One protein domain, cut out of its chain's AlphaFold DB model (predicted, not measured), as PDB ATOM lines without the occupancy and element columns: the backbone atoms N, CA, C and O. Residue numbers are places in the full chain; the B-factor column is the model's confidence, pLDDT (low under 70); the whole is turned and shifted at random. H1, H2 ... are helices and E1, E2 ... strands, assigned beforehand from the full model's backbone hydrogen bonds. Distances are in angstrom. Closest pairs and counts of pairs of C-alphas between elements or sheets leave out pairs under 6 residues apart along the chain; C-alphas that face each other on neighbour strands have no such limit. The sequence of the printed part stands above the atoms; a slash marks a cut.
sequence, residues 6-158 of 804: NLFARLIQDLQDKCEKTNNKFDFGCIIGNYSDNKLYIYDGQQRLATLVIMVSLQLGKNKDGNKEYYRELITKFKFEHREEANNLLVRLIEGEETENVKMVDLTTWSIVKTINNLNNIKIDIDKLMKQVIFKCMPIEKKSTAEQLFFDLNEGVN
ATOM      1  N   ASN A   6     142.884 134.624 138.785       57.50
ATOM      2  CA  ASN A   6     142.358 135.872 139.349       57.50
ATOM      3  C   ASN A   6     141.031 135.710 140.115       57.50
ATOM      4  O   ASN A   6     140.807 136.387 141.118       57.50
ATOM      5  N   LEU A   7     140.130 134.838 139.652       62.31
ATOM      6  CA  LEU A   7     138.869 134.538 140.343       62.31
ATOM      7  C   LEU A   7     139.121 133.706 141.601       62.31
ATOM      8  O   LEU A   7     138.487 133.943 142.627       62.31
ATOM      9  N   PHE A   8     140.071 132.771 141.532       66.38
ATOM     10  CA  PHE A   8     140.486 131.976 142.683       66.38
ATOM     11  C   PHE A   8     141.101 132.859 143.776       66.38
ATOM     12  O   PHE A   8     140.663 132.807 144.922       66.38
ATOM     13  N   ALA A   9     142.037 133.745 143.417       67.81
ATOM     14  CA  ALA A   9     142.640 134.685 144.360       67.81
ATOM     15  C   ALA A   9     141.596 135.600 145.030       67.81
ATOM     16  O   ALA A   9     141.640 135.802 146.243       67.81
ATOM     17  N   ARG A  10     140.611 136.100 144.267       72.38
ATOM     18  CA  ARG A  10     139.496 136.887 144.820       72.38
ATOM     19  C   ARG A  10     138.633 136.085 145.789       72.38
ATOM     20  O   ARG A  10     138.329 136.592 146.860       72.38
ATOM     21  N   LEU A  11     138.286 134.839 145.460       75.50
ATOM     22  CA  LEU A  11     137.506 133.969 146.349       75.50
ATOM     23  C   LEU A  11     138.210 133.760 147.698       75.50
ATOM     24  O   LEU A  11     137.571 133.820 148.748       75.50
ATOM     25  N   ILE A  12     139.523 133.524 147.662       76.50
ATOM     26  CA  ILE A  12     140.341 133.368 148.866       76.50
ATOM     27  C   ILE A  12     140.374 134.665 149.678       76.50
ATOM     28  O   ILE A  12     140.167 134.614 150.890       76.50
ATOM     29  N   GLN A  13     140.587 135.812 149.029       76.31
ATOM     30  CA  GLN A  13     140.601 137.111 149.702       76.31
ATOM     31  C   GLN A  13     139.243 137.437 150.335       76.31
ATOM     32  O   GLN A  13     139.186 137.865 151.481       76.31
ATOM     33  N   ASP A  14     138.140 137.172 149.636       79.50
ATOM     34  CA  ASP A  14     136.790 137.387 150.162       79.50
ATOM     35  C   ASP A  14     136.512 136.510 151.389       79.50
ATOM     36  O   ASP A  14     135.834 136.932 152.330       79.50
ATOM     37  N   LEU A  15     137.031 135.279 151.392       80.62
ATOM     38  CA  LEU A  15     136.904 134.362 152.517       80.62
ATOM     39  C   LEU A  15     137.777 134.796 153.708       80.62
ATOM     40  O   LEU A  15     137.289 134.774 154.838       80.62
ATOM     41  N   GLN A  16     139.003 135.277 153.467       79.19
ATOM     42  CA  GLN A  16     139.841 135.929 154.487       79.19
ATOM     43  C   GLN A  16     139.120 137.120 155.114       79.19
ATOM     44  O   GLN A  16     138.911 137.159 156.326       79.19
ATOM     45  N   ASP A  17     138.665 138.045 154.276       80.81
ATOM     46  CA  ASP A  17     137.993 139.267 154.690       80.81
ATOM     47  C   ASP A  17     136.742 138.970 155.520       80.81
ATOM     48  O   ASP A  17     136.519 139.613 156.547       80.81
ATOM     49  N   LYS A  18     135.925 137.987 155.119       82.81
ATOM     50  CA  LYS A  18     134.736 137.590 155.887       82.81
ATOM     51  C   LYS A  18     135.103 136.971 157.233       82.81
ATOM     52  O   LYS A  18     134.504 137.359 158.237       82.81
ATOM     53  N   CYS A  19     136.088 136.074 157.274       81.44
ATOM     54  CA  CYS A  19     136.536 135.448 158.521       81.44
ATOM     55  C   CYS A  19     137.213 136.431 159.494       81.44
ATOM     56  O   CYS A  19     137.171 136.239 160.712       81.44
ATOM     57  N   GLU A  20     137.854 137.481 158.980       79.31
ATOM     58  CA  GLU A  20     138.502 138.510 159.797       79.31
ATOM     59  C   GLU A  20     137.525 139.590 160.269       79.31
ATOM     60  O   GLU A  20     137.572 139.997 161.430       79.31
ATOM     61  N   LYS A  21     136.632 140.051 159.385       77.50
ATOM     62  CA  LYS A  21     135.739 141.191 159.650       77.50
ATOM     63  C   LYS A  21     134.445 140.793 160.352       77.50
ATOM     64  O   LYS A  21     133.779 141.658 160.917       77.50
ATOM     65  N   THR A  22     134.062 139.517 160.317       70.38
ATOM     66  CA  THR A  22     132.813 139.050 160.925       70.38
ATOM     67  C   THR A  22     133.054 137.886 161.880       70.38
ATOM     68  O   THR A  22     133.752 136.932 161.566       70.38
ATOM     69  N   ASN A  23     132.434 137.946 163.061       70.38
ATOM     70  CA  ASN A  23     132.346 136.795 163.971       70.38
ATOM     71  C   ASN A  23     131.138 135.897 163.659       70.38
ATOM     72  O   ASN A  23     130.913 134.895 164.338       70.38
ATOM     73  N   ASN A  24     130.348 136.265 162.649       80.25
ATOM     74  CA  ASN A  24     129.117 135.584 162.291       80.25
ATOM     75  C   ASN A  24     129.372 134.497 161.252       80.25
ATOM     76  O   ASN A  24     130.279 134.578 160.428       80.25
ATOM     77  N   LYS A  25     128.500 133.492 161.276       85.06
ATOM     78  CA  LYS A  25     128.422 132.475 160.232       85.06
ATOM     79  C   LYS A  25     128.042 133.112 158.896       85.06
ATOM     80  O   LYS A  25     127.149 133.958 158.857       85.06
ATOM     81  N   PHE A  26     128.674 132.678 157.811       83.38
ATOM     82  CA  PHE A  26     128.356 133.121 156.459       83.38
ATOM     83  C   PHE A  26     128.225 131.945 155.496       83.38
ATOM     84  O   PHE A  26     128.874 130.910 155.637       83.38
ATOM     85  N   ASP A  27     127.356 132.129 154.507       82.06
ATOM     86  CA  ASP A  27     127.128 131.152 153.452       82.06
ATOM     87  C   ASP A  27     128.271 131.215 152.433       82.06
ATOM     88  O   ASP A  27     128.570 132.278 151.873       82.06
ATOM     89  N   PHE A  28     128.925 130.078 152.227       78.94
ATOM     90  CA  PHE A  28     130.012 129.916 151.267       78.94
ATOM     91  C   PHE A  28     129.560 129.200 149.992       78.94
ATOM     92  O   PHE A  28     130.256 129.235 148.976       78.94
ATOM     93  N   GLY A  29     128.367 128.610 149.998       79.69
ATOM     94  CA  GLY A  29     127.773 128.036 148.804       79.69
ATOM     95  C   GLY A  29     126.816 126.895 149.092       79.69
ATOM     96  O   GLY A  29     126.617 126.462 150.226       79.69
ATOM     97  N   CYS A  30     126.241 126.375 148.014       81.31
ATOM     98  CA  CYS A  30     125.420 125.180 148.059       81.31
ATOM     99  C   CYS A  30     126.268 123.926 147.792       81.31
ATOM    100  O   CYS A  30     127.224 123.977 147.018       81.31
ATOM    101  N   ILE A  31     125.910 122.829 148.455       85.44
ATOM    102  CA  ILE A  31     126.364 121.471 148.164       85.44
ATOM    103  C   ILE A  31     125.126 120.677 147.777       85.44
ATOM    104  O   ILE A  31     124.205 120.548 148.584       85.44
ATOM    105  N   ILE A  32     125.124 120.124 146.570       84.00
ATOM    106  CA  ILE A  32     124.072 119.215 146.110       84.00
ATOM    107  C   ILE A  32     124.626 117.800 146.201       84.00
ATOM    108  O   ILE A  32     125.694 117.519 145.650       84.00
ATOM    109  N   GLY A  33     123.921 116.909 146.897       85.31
ATOM    110  CA  GLY A  33     124.410 115.550 147.094       85.31
ATOM    111  C   GLY A  33     123.337 114.509 147.374       85.31
ATOM    112  O   GLY A  33     122.274 114.815 147.905       85.31
ATOM    113  N   ASN A  34     123.620 113.261 147.014       86.56
ATOM    114  CA  ASN A  34     122.774 112.108 147.307       86.56
ATOM    115  C   ASN A  34     123.327 111.362 148.519       86.56
ATOM    116  O   ASN A  34     124.526 111.095 148.587       86.56
ATOM    117  N   TYR A  35     122.460 111.038 149.474       84.12
ATOM    118  CA  TYR A  35     122.841 110.212 150.611       84.12
ATOM    119  C   TYR A  35     122.486 108.752 150.322       84.12
ATOM    120  O   TYR A  35     121.309 108.396 150.296       84.12
ATOM    121  N   SER A  36     123.499 107.918 150.109       80.19
ATOM    122  CA  SER A  36     123.354 106.476 149.888       80.19
ATOM    123  C   SER A  36     124.508 105.730 150.553       80.19
ATOM    124  O   SER A  36     125.596 106.276 150.713       80.19
ATOM    125  N   ASP A  37     124.276 104.496 151.000       82.00
ATOM    126  CA  ASP A  37     125.311 103.641 151.610       82.00
ATOM    127  C   ASP A  37     126.087 104.304 152.766       82.00
ATOM    128  O   ASP A  37     127.302 104.151 152.903       82.00
ATOM    129  N   ASN A  38     125.381 105.076 153.603       83.19
ATOM    130  CA  ASN A  38     125.944 105.900 154.683       83.19
ATOM    131  C   ASN A  38     126.993 106.938 154.227       83.19
ATOM    132  O   ASN A  38     127.770 107.443 155.043       83.19
ATOM    133  N   LYS A  39     127.009 107.288 152.939       84.50
ATOM    134  CA  LYS A  39     127.897 108.277 152.322       84.50
ATOM    135  C   LYS A  39     127.077 109.386 151.669       84.50
ATOM    136  O   LYS A  39     125.997 109.156 151.135       84.50
ATOM    137  N   LEU A  40     127.613 110.604 151.705       84.94
ATOM    138  CA  LEU A  40     127.081 111.727 150.938       84.94
ATOM    139  C   LEU A  40     127.900 111.875 149.655       84.94
ATOM    140  O   LEU A  40     129.037 112.342 149.695       84.94
ATOM    141  N   TYR A  41     127.309 111.491 148.531       84.81
ATOM    142  CA  TYR A  41     127.870 111.685 147.201       84.81
ATOM    143  C   TYR A  41     127.573 113.103 146.739       84.81
ATOM    144  O   TYR A  41     126.412 113.486 146.627       84.81
ATOM    145  N   ILE A  42     128.610 113.896 146.500       84.00
ATOM    146  CA  ILE A  42     128.477 115.317 146.168       84.00
ATOM    147  C   ILE A  42     128.577 115.486 144.657       84.00
ATOM    148  O   ILE A  42     129.572 115.075 144.066       84.00
ATOM    149  N   TYR A  43     127.587 116.132 144.045       76.44
ATOM    150  CA  TYR A  43     127.531 116.382 142.599       76.44
ATOM    151  C   TYR A  43     127.843 117.832 142.240       76.44
ATOM    152  O   TYR A  43     128.506 118.079 141.239       76.44
ATOM    153  N   ASP A  44     127.437 118.783 143.083       77.00
ATOM    154  CA  ASP A  44     127.788 120.197 142.934       77.00
ATOM    155  C   ASP A  44     128.308 120.776 144.256       77.00
ATOM    156  O   ASP A  44     127.998 120.287 145.344       77.00
ATOM    157  N   GLY A  45     129.158 121.799 144.161       75.62
ATOM    158  CA  GLY A  45     129.910 122.359 145.284       75.62
ATOM    159  C   GLY A  45     131.232 121.638 145.575       75.62
ATOM    160  O   GLY A  45     131.979 122.073 146.454       75.62
ATOM    161  N   GLN A  46     131.574 120.598 144.801       80.69
ATOM    162  CA  GLN A  46     132.796 119.790 144.947       80.69
ATOM    163  C   GLN A  46     134.064 120.652 145.013       80.69
ATOM    164  O   GLN A  46     134.901 120.455 145.887       80.69
ATOM    165  N   GLN A  47     134.198 121.644 144.124       75.25
ATOM    166  CA  GLN A  47     135.393 122.494 144.054       75.25
ATOM    167  C   GLN A  47     135.561 123.367 145.303       75.25
ATOM    168  O   GLN A  47     136.668 123.490 145.828       75.25
ATOM    169  N   ARG A  48     134.465 123.954 145.803       77.94
ATOM    170  CA  ARG A  48     134.484 124.796 147.009       77.94
ATOM    171  C   ARG A  48     134.793 123.959 148.246       77.94
ATOM    172  O   ARG A  48     135.606 124.376 149.067       77.94
ATOM    173  N   LEU A  49     134.192 122.772 148.346       84.94
ATOM    174  CA  LEU A  49     134.449 121.855 149.452       84.94
ATOM    175  C   LEU A  49     135.886 121.323 149.422       84.94
ATOM    176  O   LEU A  49     136.567 121.390 150.438       84.94
ATOM    177  N   ALA A  50     136.372 120.868 148.265       86.12
ATOM    178  CA  ALA A  50     137.742 120.384 148.108       86.12
ATOM    179  C   ALA A  50     138.765 121.478 148.445       86.12
ATOM    180  O   ALA A  50     139.719 121.218 149.171       86.12
ATOM    181  N   THR A  51     138.534 122.715 147.992       82.00
ATOM    182  CA  THR A  51     139.392 123.864 148.331       82.00
ATOM    183  C   THR A  51     139.440 124.085 149.842       82.00
ATOM    184  O   THR A  51     140.526 124.225 150.399       82.00
ATOM    185  N   LEU A  52     138.287 124.062 150.522       84.25
ATOM    186  CA  LEU A  52     138.230 124.212 151.976       84.25
ATOM    187  C   LEU A  52     138.974 123.074 152.688       84.25
ATOM    188  O   LEU A  52     139.755 123.338 153.598       84.25
ATOM    189  N   VAL A  53     138.777 121.827 152.253       86.94
ATOM    190  CA  VAL A  53     139.476 120.657 152.804       86.94
ATOM    191  C   VAL A  53     140.990 120.812 152.659       86.94
ATOM    192  O   VAL A  53     141.704 120.666 153.646       86.94
ATOM    193  N   ILE A  54     141.482 121.195 151.476       85.94
ATOM    194  CA  ILE A  54     142.914 121.426 151.228       85.94
ATOM    195  C   ILE A  54     143.455 122.543 152.130       85.94
ATOM    196  O   ILE A  54     144.520 122.388 152.727       85.94
ATOM    197  N   MET A  55     142.727 123.658 152.261       81.88
ATOM    198  CA  MET A  55     143.116 124.771 153.133       81.88
ATOM    199  C   MET A  55     143.251 124.332 154.592       81.88
ATOM    200  O   MET A  55     144.241 124.671 155.239       81.88
ATOM    201  N   VAL A  56     142.281 123.573 155.106       82.06
ATOM    202  CA  VAL A  56     142.323 123.063 156.481       82.06
ATOM    203  C   VAL A  56     143.482 122.077 156.644       82.06
ATOM    204  O   VAL A  56     144.260 122.231 157.584       82.06
ATOM    205  N   SER A  57     143.665 121.129 155.718       84.00
ATOM    206  CA  SER A  57     144.786 120.178 155.749       84.00
ATOM    207  C   SER A  57     146.143 120.881 155.807       84.00
ATOM    208  O   SER A  57     146.970 120.543 156.650       84.00
ATOM    209  N   LEU A  58     146.352 121.904 154.972       81.06
ATOM    210  CA  LEU A  58     147.589 122.692 154.949       81.06
ATOM    211  C   LEU A  58     147.864 123.406 156.274       81.06
ATOM    212  O   LEU A  58     149.000 123.428 156.746       81.06
ATOM    213  N   GLN A  59     146.841 124.011 156.876       78.50
ATOM    214  CA  GLN A  59     147.005 124.723 158.143       78.50
ATOM    215  C   GLN A  59     147.249 123.751 159.310       78.50
ATOM    216  O   GLN A  59     148.047 124.051 160.194       78.50
ATOM    217  N   LEU A  60     146.636 122.560 159.301       79.06
ATOM    218  CA  LEU A  60     146.909 121.507 160.291       79.06
ATOM    219  C   LEU A  60     148.321 120.927 160.172       79.06
ATOM    220  O   LEU A  60     148.924 120.586 161.187       79.06
ATOM    221  N   GLY A  61     148.852 120.817 158.952       77.38
ATOM    222  CA  GLY A  61     150.244 120.430 158.727       77.38
ATOM    223  C   GLY A  61     151.229 121.439 159.326       77.38
ATOM    224  O   GLY A  61     152.248 121.046 159.889       77.38
ATOM    225  N   LYS A  62     150.893 122.737 159.267       75.56
ATOM    226  CA  LYS A  62     151.713 123.844 159.795       75.56
ATOM    227  C   LYS A  62     151.591 124.032 161.315       75.56
ATOM    228  O   LYS A  62     152.565 124.424 161.958       75.56
ATOM    229  N   ASN A  63     150.421 123.762 161.895       67.94
ATOM    230  CA  ASN A  63     150.155 123.960 163.320       67.94
ATOM    231  C   ASN A  63     150.558 122.732 164.158       67.94
ATOM    232  O   ASN A  63     150.219 121.596 163.839       67.94
ATOM    233  N   LYS A  64     151.242 122.962 165.288       60.56
ATOM    234  CA  LYS A  64     151.645 121.911 166.249       60.56
ATOM    235  C   LYS A  64     150.617 121.665 167.372       60.56
ATOM    236  O   LYS A  64     150.925 120.960 168.328       60.56
ATOM    237  N   ASP A  65     149.427 122.258 167.282       57.72
ATOM    238  CA  ASP A  65     148.444 122.302 168.373       57.72
ATOM    239  C   ASP A  65     147.632 121.006 168.581       57.72
ATOM    240  O   ASP A  65     147.407 120.204 167.672       57.72
ATOM    241  N   GLY A  66     147.139 120.835 169.816       56.31
ATOM    242  CA  GLY A  66     146.590 119.593 170.385       56.31
ATOM    243  C   GLY A  66     145.239 119.074 169.866       56.31
ATOM    244  O   GLY A  66     144.788 118.044 170.353       56.31
ATOM    245  N   ASN A  67     144.605 119.716 168.877       68.25
ATOM    246  CA  ASN A  67     143.357 119.226 168.247       68.25
ATOM    247  C   ASN A  67     143.575 118.597 166.860       68.25
ATOM    248  O   ASN A  67     142.611 118.304 166.148       68.25
ATOM    249  N   LYS A  68     144.835 118.385 166.462       71.75
ATOM    250  CA  LYS A  68     145.205 117.824 165.156       71.75
ATOM    251  C   LYS A  68     144.505 116.495 164.856       71.75
ATOM    252  O   LYS A  68     144.032 116.310 163.739       71.75
ATOM    253  N   GLU A  69     144.369 115.623 165.853       77.12
ATOM    254  CA  GLU A  69     143.764 114.296 165.675       77.12
ATOM    255  C   GLU A  69     142.257 114.366 165.383       77.12
ATOM    256  O   GLU A  69     141.776 113.741 164.443       77.12
ATOM    257  N   TYR A  70     141.520 115.221 166.099       79.69
ATOM    258  CA  TYR A  70     140.090 115.439 165.856       79.69
ATOM    259  C   TYR A  70     139.820 115.936 164.427       79.69
ATOM    260  O   TYR A  70     138.929 115.443 163.731       79.69
ATOM    261  N   TYR A  71     140.609 116.905 163.958       74.50
ATOM    262  CA  TYR A  71     140.449 117.423 162.603       74.50
ATOM    263  C   TYR A  71     140.936 116.436 161.531       74.50
ATOM    264  O   TYR A  71     140.334 116.363 160.459       74.50
ATOM    265  N   ARG A  72     141.960 115.623 161.828       75.69
ATOM    266  CA  ARG A  72     142.411 114.515 160.971       75.69
ATOM    267  C   ARG A  72     141.289 113.497 160.753       75.69
ATOM    268  O   ARG A  72     141.000 113.139 159.609       75.69
ATOM    269  N   GLU A  73     140.610 113.075 161.817       81.62
ATOM    270  CA  GLU A  73     139.461 112.165 161.722       81.62
ATOM    271  C   GLU A  73     138.313 112.747 160.890       81.62
ATOM    272  O   GLU A  73     137.631 112.022 160.167       81.62
ATOM    273  N   LEU A  74     138.078 114.060 160.962       79.19
ATOM    274  CA  LEU A  74     137.039 114.708 160.162       79.19
ATOM    275  C   LEU A  74     137.404 114.788 158.679       79.19
ATOM    276  O   LEU A  74     136.563 114.479 157.835       79.19
ATOM    277  N   ILE A  75     138.635 115.178 158.350       79.75
ATOM    278  CA  ILE A  75     139.067 115.336 156.954       79.75
ATOM    279  C   ILE A  75     139.140 113.988 156.243       79.75
ATOM    280  O   ILE A  75     138.745 113.889 155.088       79.75
ATOM    281  N   THR A  76     139.565 112.928 156.930       81.12
ATOM    282  CA  THR A  76     139.657 111.576 156.342       81.12
ATOM    283  C   THR A  76     138.299 110.957 155.983       81.12
ATOM    284  O   THR A  76     138.251 109.964 155.248       81.12
ATOM    285  N   LYS A  77     137.182 111.552 156.434       87.06
ATOM    286  CA  LYS A  77     135.827 111.214 155.958       87.06
ATOM    287  C   LYS A  77     135.558 111.728 154.545       87.06
ATOM    288  O   LYS A  77     134.711 111.165 153.856       87.06
ATOM    289  N   PHE A  78     136.258 112.775 154.110       89.31
ATOM    290  CA  PHE A  78     136.222 113.248 152.732       89.31
ATOM    291  C   PHE A  78     137.160 112.394 151.878       89.31
ATOM    292  O   PHE A  78     138.334 112.225 152.207       89.31
ATOM    293  N   LYS A  79     136.642 111.857 150.773       88.38
ATOM    294  CA  LYS A  79     137.425 111.077 149.814       88.38
ATOM    295  C   LYS A  79     137.015 111.429 148.396       88.38
ATOM    296  O   LYS A  79     135.827 111.499 148.089       88.38
ATOM    297  N   PHE A  80     138.007 111.585 147.534       84.44
ATOM    298  CA  PHE A  80     137.816 111.520 146.096       84.44
ATOM    299  C   PHE A  80     137.631 110.049 145.711       84.44
ATOM    300  O   PHE A  80     138.533 109.227 145.899       84.44
ATOM    301  N   GLU A  81     136.439 109.699 145.238       81.62
ATOM    302  CA  GLU A  81     136.101 108.325 144.869       81.62
ATOM    303  C   GLU A  81     137.007 107.833 143.730       81.62
ATOM    304  O   GLU A  81     137.229 108.554 142.762       81.62
ATOM    305  N   HIS A  82     137.585 106.635 143.886       76.12
ATOM    306  CA  HIS A  82     138.556 106.026 142.958       76.12
ATOM    307  C   HIS A  82     139.861 106.813 142.712       76.12
ATOM    308  O   HIS A  82     140.580 106.534 141.758       76.12
ATOM    309  N   ARG A  83     140.213 107.784 143.568       76.94
ATOM    310  CA  ARG A  83     141.419 108.622 143.405       76.94
ATOM    311  C   ARG A  83     142.375 108.466 144.589       76.94
ATOM    312  O   ARG A  83     142.512 109.364 145.419       76.94
ATOM    313  N   GLU A  84     143.013 107.303 144.697       81.56
ATOM    314  CA  GLU A  84     143.860 106.936 145.846       81.56
ATOM    315  C   GLU A  84     145.005 107.925 146.085       81.56
ATOM    316  O   GLU A  84     145.159 108.413 147.200       81.56
ATOM    317  N   GLU A  85     145.736 108.315 145.041       76.38
ATOM    318  CA  GLU A  85     146.864 109.248 145.169       76.38
ATOM    319  C   GLU A  85     146.434 110.649 145.623       76.38
ATOM    320  O   GLU A  85     147.106 111.277 146.440       76.38
ATOM    321  N   ALA A  86     145.274 111.132 145.166       81.44
ATOM    322  CA  ALA A  86     144.721 112.403 145.630       81.44
ATOM    323  C   ALA A  86     144.339 112.342 147.118       81.44
ATOM    324  O   ALA A  86     144.570 113.294 147.864       81.44
ATOM    325  N   ASN A  87     143.787 111.209 147.564       85.06
ATOM    326  CA  ASN A  87     143.462 110.986 148.971       85.06
ATOM    327  C   ASN A  87     144.729 110.851 149.832       85.06
ATOM    328  O   ASN A  87     144.800 111.454 150.901       85.06
ATOM    329  N   ASN A  88     145.746 110.131 149.351       84.50
ATOM    330  CA  ASN A  88     147.044 110.001 150.016       84.50
ATOM    331  C   ASN A  88     147.723 111.365 150.167       84.50
ATOM    332  O   ASN A  88     148.234 111.691 151.235       84.50
ATOM    333  N   LEU A  89     147.663 112.201 149.128       84.56
ATOM    334  CA  LEU A  89     148.185 113.561 149.170       84.56
ATOM    335  C   LEU A  89     147.517 114.406 150.266       84.56
ATOM    336  O   LEU A  89     148.215 115.095 151.005       84.56
ATOM    337  N   LEU A  90     146.189 114.330 150.422       84.38
ATOM    338  CA  LEU A  90     145.492 115.030 151.508       84.38
ATOM    339  C   LEU A  90     145.957 114.575 152.898       84.38
ATOM    340  O   LEU A  90     146.046 115.407 153.800       84.38
ATOM    341  N   VAL A  91     146.264 113.287 153.075       84.12
ATOM    342  CA  VAL A  91     146.800 112.754 154.340       84.12
ATOM    343  C   VAL A  91     148.204 113.301 154.605       84.12
ATOM    344  O   VAL A  91     148.442 113.846 155.682       84.12
ATOM    345  N   ARG A  92     149.091 113.264 153.603       85.00
ATOM    346  CA  ARG A  92     150.460 113.806 153.691       85.00
ATOM    347  C   ARG A  92     150.478 115.294 154.055       85.00
ATOM    348  O   ARG A  92     151.280 115.728 154.879       85.00
ATOM    349  N   LEU A  93     149.536 116.069 153.507       83.56
ATOM    350  CA  LEU A  93     149.355 117.485 153.854       83.56
ATOM    351  C   LEU A  93     149.051 117.697 155.339       83.56
ATOM    352  O   LEU A  93     149.615 118.597 155.955       83.56
ATOM    353  N   ILE A  94     148.171 116.875 155.919       81.44
ATOM    354  CA  ILE A  94     147.841 116.940 157.351       81.44
ATOM    355  C   ILE A  94     149.067 116.569 158.192       81.44
ATOM    356  O   ILE A  94     149.296 117.136 159.263       81.44
ATOM    357  N   GLU A  95     149.875 115.623 157.719       80.12
ATOM    358  CA  GLU A  95     151.101 115.180 158.390       80.12
ATOM    359  C   GLU A  95     152.217 116.231 158.341       80.12
ATOM    360  O   GLU A  95     153.110 116.200 159.186       80.12
ATOM    361  N   GLY A  96     152.077 117.246 157.482       75.12
ATOM    362  CA  GLY A  96     153.037 118.338 157.338       75.12
ATOM    363  C   GLY A  96     154.229 117.961 156.463       75.12
ATOM    364  O   GLY A  96     155.284 118.578 156.580       75.12
ATOM    365  N   GLU A  97     154.077 116.941 155.614       78.31
ATOM    366  CA  GLU A  97     155.111 116.547 154.665       78.31
ATOM    367  C   GLU A  97     155.265 117.569 153.534       78.31
ATOM    368  O   GLU A  97     154.295 118.178 153.073       78.31
ATOM    369  N   GLU A  98     156.496 117.720 153.046       68.88
ATOM    370  CA  GLU A  98     156.787 118.558 151.888       68.88
ATOM    371  C   GLU A  98     156.154 117.983 150.614       68.88
ATOM    372  O   GLU A  98     156.224 116.787 150.314       68.88
ATOM    373  N   THR A  99     155.531 118.866 149.833       67.56
ATOM    374  CA  THR A  99     154.779 118.505 148.625       67.56
ATOM    375  C   THR A  99     155.586 118.629 147.334       67.56
ATOM    376  O   THR A  99     155.030 118.432 146.257       67.56
ATOM    377  N   GLU A 100     156.879 118.954 147.412       59.88
ATOM    378  CA  GLU A 100     157.727 119.200 146.234       59.88
ATOM    379  C   GLU A 100     157.927 117.943 145.365       59.88
ATOM    380  O   GLU A 100     158.091 118.058 144.156       59.88
ATOM    381  N   ASN A 101     157.781 116.741 145.942       57.94
ATOM    382  CA  ASN A 101     157.984 115.453 145.258       57.94
ATOM    383  C   ASN A 101     156.690 114.644 145.053       57.94
ATOM    384  O   ASN A 101     156.690 113.411 145.075       57.94
ATOM    385  N   VAL A 102     155.544 115.311 144.917       63.53
ATOM    386  CA  VAL A 102     154.268 114.617 144.691       63.53
ATOM    387  C   VAL A 102     154.194 114.131 143.245       63.53
ATOM    388  O   VAL A 102     154.161 114.928 142.309       63.53
ATOM    389  N   LYS A 103     154.113 112.809 143.062       54.00
ATOM    390  CA  LYS A 103     153.874 112.191 141.756       54.00
ATOM    391  C   LYS A 103     152.494 112.613 141.246       54.00
ATOM    392  O   LYS A 103     151.470 112.209 141.789       54.00
ATOM    393  N   MET A 104     152.468 113.438 140.203       65.38
ATOM    394  CA  MET A 104     151.225 113.850 139.553       65.38
ATOM    395  C   MET A 104     150.731 112.710 138.667       65.38
ATOM    396  O   MET A 104     151.294 112.464 137.603       65.38
ATOM    397  N   VAL A 105     149.713 111.987 139.132       58.12
ATOM    398  CA  VAL A 105     149.142 110.847 138.398       58.12
ATOM    399  C   VAL A 105     147.859 111.203 137.656       58.12
ATOM    400  O   VAL A 105     147.496 110.502 136.718       58.12
ATOM    401  N   ASP A 106     147.170 112.275 138.059       59.53
ATOM    402  CA  ASP A 106     145.930 112.724 137.431       59.53
ATOM    403  C   ASP A 106     145.627 114.218 137.665       59.53
ATOM    404  O   ASP A 106     146.303 114.935 138.411       59.53
ATOM    405  N   LEU A 107     144.558 114.702 137.024       60.19
ATOM    406  CA  LEU A 107     144.088 116.086 137.134       60.19
ATOM    407  C   LEU A 107     143.699 116.492 138.561       60.19
ATOM    408  O   LEU A 107     143.777 117.677 138.901       60.19
ATOM    409  N   THR A 108     143.272 115.543 139.396       72.00
ATOM    410  CA  THR A 108     142.882 115.817 140.784       72.00
ATOM    411  C   THR A 108     144.123 116.110 141.619       72.00
ATOM    412  O   THR A 108     144.185 117.154 142.267       72.00
ATOM    413  N   THR A 109     145.143 115.252 141.533       72.38
ATOM    414  CA  THR A 109     146.446 115.464 142.181       72.38
ATOM    415  C   THR A 109     147.110 116.747 141.690       72.38
ATOM    416  O   THR A 109     147.532 117.561 142.512       72.38
ATOM    417  N   TRP A 110     147.109 117.008 140.377       70.50
ATOM    418  CA  TRP A 110     147.608 118.275 139.825       70.50
ATOM    419  C   TRP A 110     146.847 119.496 140.369       70.50
ATOM    420  O   TRP A 110     147.463 120.485 140.768       70.50
ATOM    421  N   SER A 111     145.509 119.430 140.430       69.62
ATOM    422  CA  SER A 111     144.677 120.529 140.942       69.62
ATOM    423  C   SER A 111     144.950 120.803 142.421       69.62
ATOM    424  O   SER A 111     145.006 121.968 142.817       69.62
ATOM    425  N   ILE A 112     145.163 119.760 143.231       80.19
ATOM    426  CA  ILE A 112     145.538 119.897 144.644       80.19
ATOM    427  C   ILE A 112     146.893 120.604 144.759       80.19
ATOM    428  O   ILE A 112     146.975 121.612 145.456       80.19
ATOM    429  N   VAL A 113     147.921 120.154 144.028       78.88
ATOM    430  CA  VAL A 113     149.262 120.778 144.037       78.88
ATOM    431  C   VAL A 113     149.209 122.239 143.594       78.88
ATOM    432  O   VAL A 113     149.733 123.116 144.282       78.88
ATOM    433  N   LYS A 114     148.510 122.538 142.493       75.88
ATOM    434  CA  LYS A 114     148.328 123.922 142.037       75.88
ATOM    435  C   LYS A 114     147.638 124.780 143.103       75.88
ATOM    436  O   LYS A 114     148.045 125.915 143.344       75.88
ATOM    437  N   THR A 115     146.613 124.234 143.754       77.81
ATOM    438  CA  THR A 115     145.900 124.915 144.841       77.81
ATOM    439  C   THR A 115     146.853 125.193 146.002       77.81
ATOM    440  O   THR A 115     146.947 126.337 146.424       77.81
ATOM    441  N   ILE A 116     147.638 124.213 146.459       78.88
ATOM    442  CA  ILE A 116     148.635 124.394 147.530       78.88
ATOM    443  C   ILE A 116     149.586 125.558 147.228       78.88
ATOM    444  O   ILE A 116     149.736 126.454 148.060       78.88
ATOM    445  N   ASN A 117     150.150 125.595 146.017       74.94
ATOM    446  CA  ASN A 117     151.066 126.658 145.596       74.94
ATOM    447  C   ASN A 117     150.414 128.046 145.672       74.94
ATOM    448  O   ASN A 117     151.034 129.001 146.142       74.94
ATOM    449  N   ASN A 118     149.139 128.145 145.290       71.81
ATOM    450  CA  ASN A 118     148.370 129.386 145.369       71.81
ATOM    451  C   ASN A 118     147.983 129.770 146.814       71.81
ATOM    452  O   ASN A 118     147.785 130.949 147.105       71.81
ATOM    453  N   LEU A 119     147.863 128.800 147.727       72.12
ATOM    454  CA  LEU A 119     147.420 129.003 149.116       72.12
ATOM    455  C   LEU A 119     148.575 129.285 150.101       72.12
ATOM    456  O   LEU A 119     148.316 129.532 151.283       72.12
ATOM    457  N   ASN A 120     149.839 129.281 149.657       63.34
ATOM    458  CA  ASN A 120     151.017 129.359 150.537       63.34
ATOM    459  C   ASN A 120     151.069 130.591 151.469       63.34
ATOM    460  O   ASN A 120     151.706 130.522 152.520       63.34
ATOM    461  N   ASN A 121     150.330 131.664 151.159       64.38
ATOM    462  CA  ASN A 121     150.328 132.933 151.902       64.38
ATOM    463  C   ASN A 121     149.077 133.192 152.770       64.38
ATOM    464  O   ASN A 121     148.882 134.307 153.260       64.38
ATOM    465  N   ILE A 122     148.204 132.202 152.967       65.31
ATOM    466  CA  ILE A 122     146.930 132.405 153.675       65.31
ATOM    467  C   ILE A 122     147.108 132.367 155.198       65.31
ATOM    468  O   ILE A 122     147.651 131.406 155.740       65.31
ATOM    469  N   LYS A 123     146.579 133.390 155.887       68.69
ATOM    470  CA  LYS A 123     146.663 133.585 157.350       68.69
ATOM    471  C   LYS A 123     145.333 133.378 158.094       68.69
ATOM    472  O   LYS A 123     145.059 134.075 159.065       68.69
ATOM    473  N   ILE A 124     144.473 132.470 157.633       69.62
ATOM    474  CA  ILE A 124     143.169 132.256 158.282       69.62
ATOM    475  C   ILE A 124     143.292 131.186 159.360       69.62
ATOM    476  O   ILE A 124     143.803 130.099 159.106       69.62
ATOM    477  N   ASP A 125     142.763 131.500 160.538       76.12
ATOM    478  CA  ASP A 125     142.600 130.564 161.645       76.12
ATOM    479  C   ASP A 125     141.604 129.439 161.289       76.12
ATOM    480  O   ASP A 125     140.460 129.696 160.895       76.12
ATOM    481  N   ILE A 126     142.037 128.185 161.460       76.12
ATOM    482  CA  ILE A 126     141.243 126.973 161.204       76.12
ATOM    483  C   ILE A 126     139.952 126.987 162.017       76.12
ATOM    484  O   ILE A 126     138.888 126.653 161.498       76.12
ATOM    485  N   ASP A 127     140.024 127.407 163.278       75.62
ATOM    486  CA  ASP A 127     138.863 127.415 164.159       75.62
ATOM    487  C   ASP A 127     137.789 128.380 163.649       75.62
ATOM    488  O   ASP A 127     136.592 128.102 163.760       75.62
ATOM    489  N   LYS A 128     138.203 129.500 163.042       80.88
ATOM    490  CA  LYS A 128     137.282 130.442 162.398       80.88
ATOM    491  C   LYS A 128     136.685 129.856 161.127       80.88
ATOM    492  O   LYS A 128     135.468 129.934 160.968       80.88
ATOM    493  N   LEU A 129     137.495 129.219 160.276       79.56
ATOM    494  CA  LEU A 129     137.007 128.530 159.074       79.56
ATOM    495  C   LEU A 129     135.922 127.510 159.431       79.56
ATOM    496  O   LEU A 129     134.817 127.569 158.900       79.56
ATOM    497  N   MET A 130     136.205 126.634 160.393       78.50
ATOM    498  CA  MET A 130     135.303 125.548 160.780       78.50
ATOM    499  C   MET A 130     134.020 126.039 161.469       78.50
ATOM    500  O   MET A 130     132.977 125.399 161.344       78.50
ATOM    501  N   LYS A 131     134.063 127.163 162.201       79.88
ATOM    502  CA  LYS A 131     132.894 127.697 162.931       79.88
ATOM    503  C   LYS A 131     132.016 128.627 162.090       79.88
ATOM    504  O   LYS A 131     130.813 128.710 162.354       79.88
ATOM    505  N   GLN A 132     132.602 129.355 161.137       86.94
ATOM    506  CA  GLN A 132     131.923 130.442 160.423       86.94
ATOM    507  C   GLN A 132     131.491 130.070 159.001       86.94
ATOM    508  O   GLN A 132     130.485 130.602 158.534       86.94
ATOM    509  N   VAL A 133     132.195 129.163 158.320       85.38
ATOM    510  CA  VAL A 133     131.868 128.769 156.942       85.38
ATOM    511  C   VAL A 133     130.703 127.780 156.950       85.38
ATOM    512  O   VAL A 133     130.808 126.686 157.500       85.38
ATOM    513  N   ILE A 134     129.583 128.152 156.326       87.19
ATOM    514  CA  ILE A 134     128.414 127.278 156.168       87.19
ATOM    515  C   ILE A 134     128.207 126.944 154.697       87.19
ATOM    516  O   ILE A 134     128.206 127.833 153.848       87.19
ATOM    517  N   PHE A 135     127.947 125.666 154.420       84.94
ATOM    518  CA  PHE A 135     127.369 125.227 153.157       84.94
ATOM    519  C   PHE A 135     125.883 124.922 153.327       84.94
ATOM    520  O   PHE A 135     125.485 124.214 154.254       84.94
ATOM    521  N   LYS A 136     125.058 125.405 152.401       85.12
ATOM    522  CA  LYS A 136     123.673 124.947 152.274       85.12
ATOM    523  C   LYS A 136     123.658 123.589 151.589       85.12
ATOM    524  O   LYS A 136     124.005 123.497 150.417       85.12
ATOM    525  N   CYS A 137     123.255 122.543 152.300       83.69
ATOM    526  CA  CYS A 137     123.139 121.215 151.709       83.69
ATOM    527  C   CYS A 137     121.742 121.014 151.114       83.69
ATOM    528  O   CYS A 137     120.741 121.196 151.806       83.69
ATOM    529  N   MET A 138     121.688 120.637 149.839       83.44
ATOM    530  CA  MET A 138     120.481 120.192 149.159       83.44
ATOM    531  C   MET A 138     120.598 118.683 148.915       83.44
ATOM    532  O   MET A 138     121.309 118.266 147.995       83.44
ATOM    533  N   PRO A 139     119.947 117.853 149.749       80.88
ATOM    534  CA  PRO A 139     119.893 116.428 149.499       80.88
ATOM    535  C   PRO A 139     119.004 116.157 148.286       80.88
ATOM    536  O   PRO A 139     117.950 116.769 148.116       80.88
ATOM    537  N   ILE A 140     119.419 115.211 147.462       83.56
ATOM    538  CA  ILE A 140     118.653 114.715 146.320       83.56
ATOM    539  C   ILE A 140     118.454 113.210 146.461       83.56
ATOM    540  O   ILE A 140     119.321 112.508 146.975       83.56
ATOM    541  N   GLU A 141     117.316 112.700 146.001       77.31
ATOM    542  CA  GLU A 141     116.954 111.286 146.178       77.31
ATOM    543  C   GLU A 141     117.652 110.352 145.184       77.31
ATOM    544  O   GLU A 141     117.893 109.188 145.498       77.31
ATOM    545  N   LYS A 142     117.980 110.843 143.983       75.00
ATOM    546  CA  LYS A 142     118.564 110.040 142.899       75.00
ATOM    547  C   LYS A 142     119.689 110.790 142.195       75.00
ATOM    548  O   LYS A 142     119.557 111.982 141.926       75.00
ATOM    549  N   LYS A 143     120.741 110.060 141.800       67.62
ATOM    550  CA  LYS A 143     121.855 110.563 140.969       67.62
ATOM    551  C   LYS A 143     121.366 111.296 139.713       67.62
ATOM    552  O   LYS A 143     121.828 112.394 139.432       67.62
ATOM    553  N   SER A 144     120.362 110.746 139.032       68.75
ATOM    554  CA  SER A 144     119.771 111.350 137.830       68.75
ATOM    555  C   SER A 144     119.198 112.753 138.071       68.75
ATOM    556  O   SER A 144     119.216 113.594 137.182       68.75
ATOM    557  N   THR A 145     118.688 113.027 139.276       71.00
ATOM    558  CA  THR A 145     118.176 114.353 139.649       71.00
ATOM    559  C   THR A 145     119.317 115.344 139.867       71.00
ATOM    560  O   THR A 145     119.163 116.514 139.538       71.00
ATOM    561  N   ALA A 146     120.468 114.883 140.369       63.47
ATOM    562  CA  ALA A 146     121.687 115.692 140.439       63.47
ATOM    563  C   ALA A 146     122.166 116.098 139.057       63.47
ATOM    564  O   ALA A 146     122.492 117.256 138.842       63.47
ATOM    565  N   GLU A 147     122.230 115.124 138.152       59.50
ATOM    566  CA  GLU A 147     122.701 115.322 136.785       59.50
ATOM    567  C   GLU A 147     121.796 116.317 136.068       59.50
ATOM    568  O   GLU A 147     122.292 117.302 135.535       59.50
ATOM    569  N   GLN A 148     120.475 116.134 136.150       63.22
ATOM    570  CA  GLN A 148     119.519 117.080 135.579       63.22
ATOM    571  C   GLN A 148     119.666 118.479 136.186       63.22
ATOM    572  O   GLN A 148     119.779 119.445 135.448       63.22
ATOM    573  N   LEU A 149     119.749 118.594 137.516       66.38
ATOM    574  CA  LEU A 149     119.927 119.887 138.178       66.38
ATOM    575  C   LEU A 149     121.260 120.544 137.798       66.38
ATOM    576  O   LEU A 149     121.324 121.758 137.649       66.38
ATOM    577  N   PHE A 150     122.323 119.762 137.620       60.53
ATOM    578  CA  PHE A 150     123.604 120.248 137.121       60.53
ATOM    579  C   PHE A 150     123.482 120.756 135.680       60.53
ATOM    580  O   PHE A 150     123.999 121.830 135.386       60.53
ATOM    581  N   PHE A 151     122.788 120.034 134.797       58.81
ATOM    582  CA  PHE A 151     122.524 120.496 133.433       58.81
ATOM    583  C   PHE A 151     121.688 121.777 133.421       58.81
ATOM    584  O   PHE A 151     122.061 122.721 132.734       58.81
ATOM    585  N   ASP A 152     120.634 121.845 134.234       57.41
ATOM    586  CA  ASP A 152     119.749 123.007 134.344       57.41
ATOM    587  C   ASP A 152     120.491 124.229 134.934       57.41
ATOM    588  O   ASP A 152     120.316 125.358 134.485       57.41
ATOM    589  N   LEU A 153     121.366 124.031 135.930       55.50
ATOM    590  CA  LEU A 153     122.163 125.108 136.543       55.50
ATOM    591  C   LEU A 153     123.288 125.614 135.636       55.50
ATOM    592  O   LEU A 153     123.703 126.768 135.764       55.50
ATOM    593  N   ASN A 154     123.796 124.757 134.753       49.41
ATOM    594  CA  ASN A 154     124.797 125.114 133.751       49.41
ATOM    595  C   ASN A 154     124.167 125.408 132.379       49.41
ATOM    596  O   ASN A 154     124.890 125.579 131.394       49.41
ATOM    597  N   GLU A 155     122.837 125.510 132.306       41.19
ATOM    598  CA  GLU A 155     122.120 125.901 131.100       41.19
ATOM    599  C   GLU A 155     122.541 127.330 130.713       41.19
ATOM    600  O   GLU A 155     122.365 128.291 131.464       41.19
ATOM    601  N   GLY A 156     123.179 127.469 129.550       42.78
ATOM    602  CA  GLY A 156     123.750 128.737 129.081       42.78
ATOM    603  C   GLY A 156     125.257 128.910 129.309       42.78
ATOM    604  O   GLY A 156     125.806 129.943 128.918       42.78
ATOM    605  N   VAL A 157     125.961 127.921 129.876       43.88
ATOM    606  CA  VAL A 157     127.424 127.844 129.732       43.88
ATOM    607  C   VAL A 157     127.728 127.495 128.276       43.88
ATOM    608  O   VAL A 157     127.362 126.423 127.801       43.88
ATOM    609  N   ASN A 158     128.392 128.406 127.558       44.47
ATOM    610  CA  ASN A 158     128.869 128.134 126.204       44.47
ATOM    611  C   ASN A 158     129.958 127.059 126.271       44.47
ATOM    612  O   ASN A 158     131.128 127.369 126.505       44.47
TER     613      ASN A 158
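AT A GLANCE: This is residues 6 to 158 of the 804 residues of the protein "DUF262 domain-containing protein" of Clostridium sp. SM-530-WT-3G (UniProt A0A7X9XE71). A cluster of helices packs round H2, with H3, H4, H5 and H6 about it, and beside it stands a strongly twisted ribbon of three strands. H7 packs on the ribbon towards the end of E1, away from the other helices, and H1 is at the beginning of E1. The printed part has 153 residues with seven named helices and three named strands, in the order H1 E1 E2 H2 H3 H4 H5 H6 E3 H7; its class is mixed, helices and strands. The mixed sheet runs E2 E1 E3. The whole is compact and rounded, with a radius of gyration of the C-alphas of 16.1 A and spans of 44 by 38 by 34 A.

HOW THE PARTS SIT: H1, residues 6 to 21, only grazes the sheet with residues 11 to 19. E1, residues 26 to 36, is the inner strand and bends by 62 degrees at residue 29. E2, residues 39 to 44, forms an antiparallel hairpin with E1; N 34 and O 41, 2.8 A apart, are within hydrogen-bond range. H2, residues 46 to 62, is the hub, touching four helices, and only grazes the sheet with residues 46 to 52. H3, residues 68 to 75, makes a helical hairpin with H2, opposite ways at a shallow tilt of 14 degrees; their closest C-alphas, Leu 60 and Lys 68, are 6.3 A apart. H4, residues 84 to 95, touches H2 with residues 90 to 95 alone, closest at the C-alphas of Gly 61 and Ile 94, 4.5 A. H5, residues 107 to 119, touches H2 at a steep tilt of 56 degrees, with the C-alphas of Met 55 and Leu 119 closest at 7.3 A. H6, residues 126 to 132, only just touches H2, with 3 pairs of C-alphas within 8 A, the closest Val 56 and Ile 126 at 6.2 A. E3, residues 133 to 140, is parallel to E1, with N 31 and O 136 2.8 A apart, within hydrogen-bond range. H7, residues 143 to 153, forms two layers with the sheet, a helix on one face of it, at a height over the sheet of 8.8 A; its C-alpha 146 is 6.3 A from that of Tyr 43, their closest pair for H7 and E2. In the seven helices every O i to N i+4 pair is within hydrogen-bond range.

IN THESE COORDINATES: H1 begins at C-alpha 6, (142.358, 135.872, 139.349), and measures 22.0 A. E1 measures 27.9 A, H2 24.4 A and E3 22.0 A. H7 ends at C-alpha 153, (122.163, 125.108, 136.543).

THE WHOLE: The two C-alphas farthest apart, Gly 66 and Asn 158, are 48.4 A apart. The printed part has no cut, and H4 to H5 is a long link of 11 residues. Mean pLDDT of the printed part is 75.1; 40 residues are under 70, among them 98 to 107 and 146 to 158.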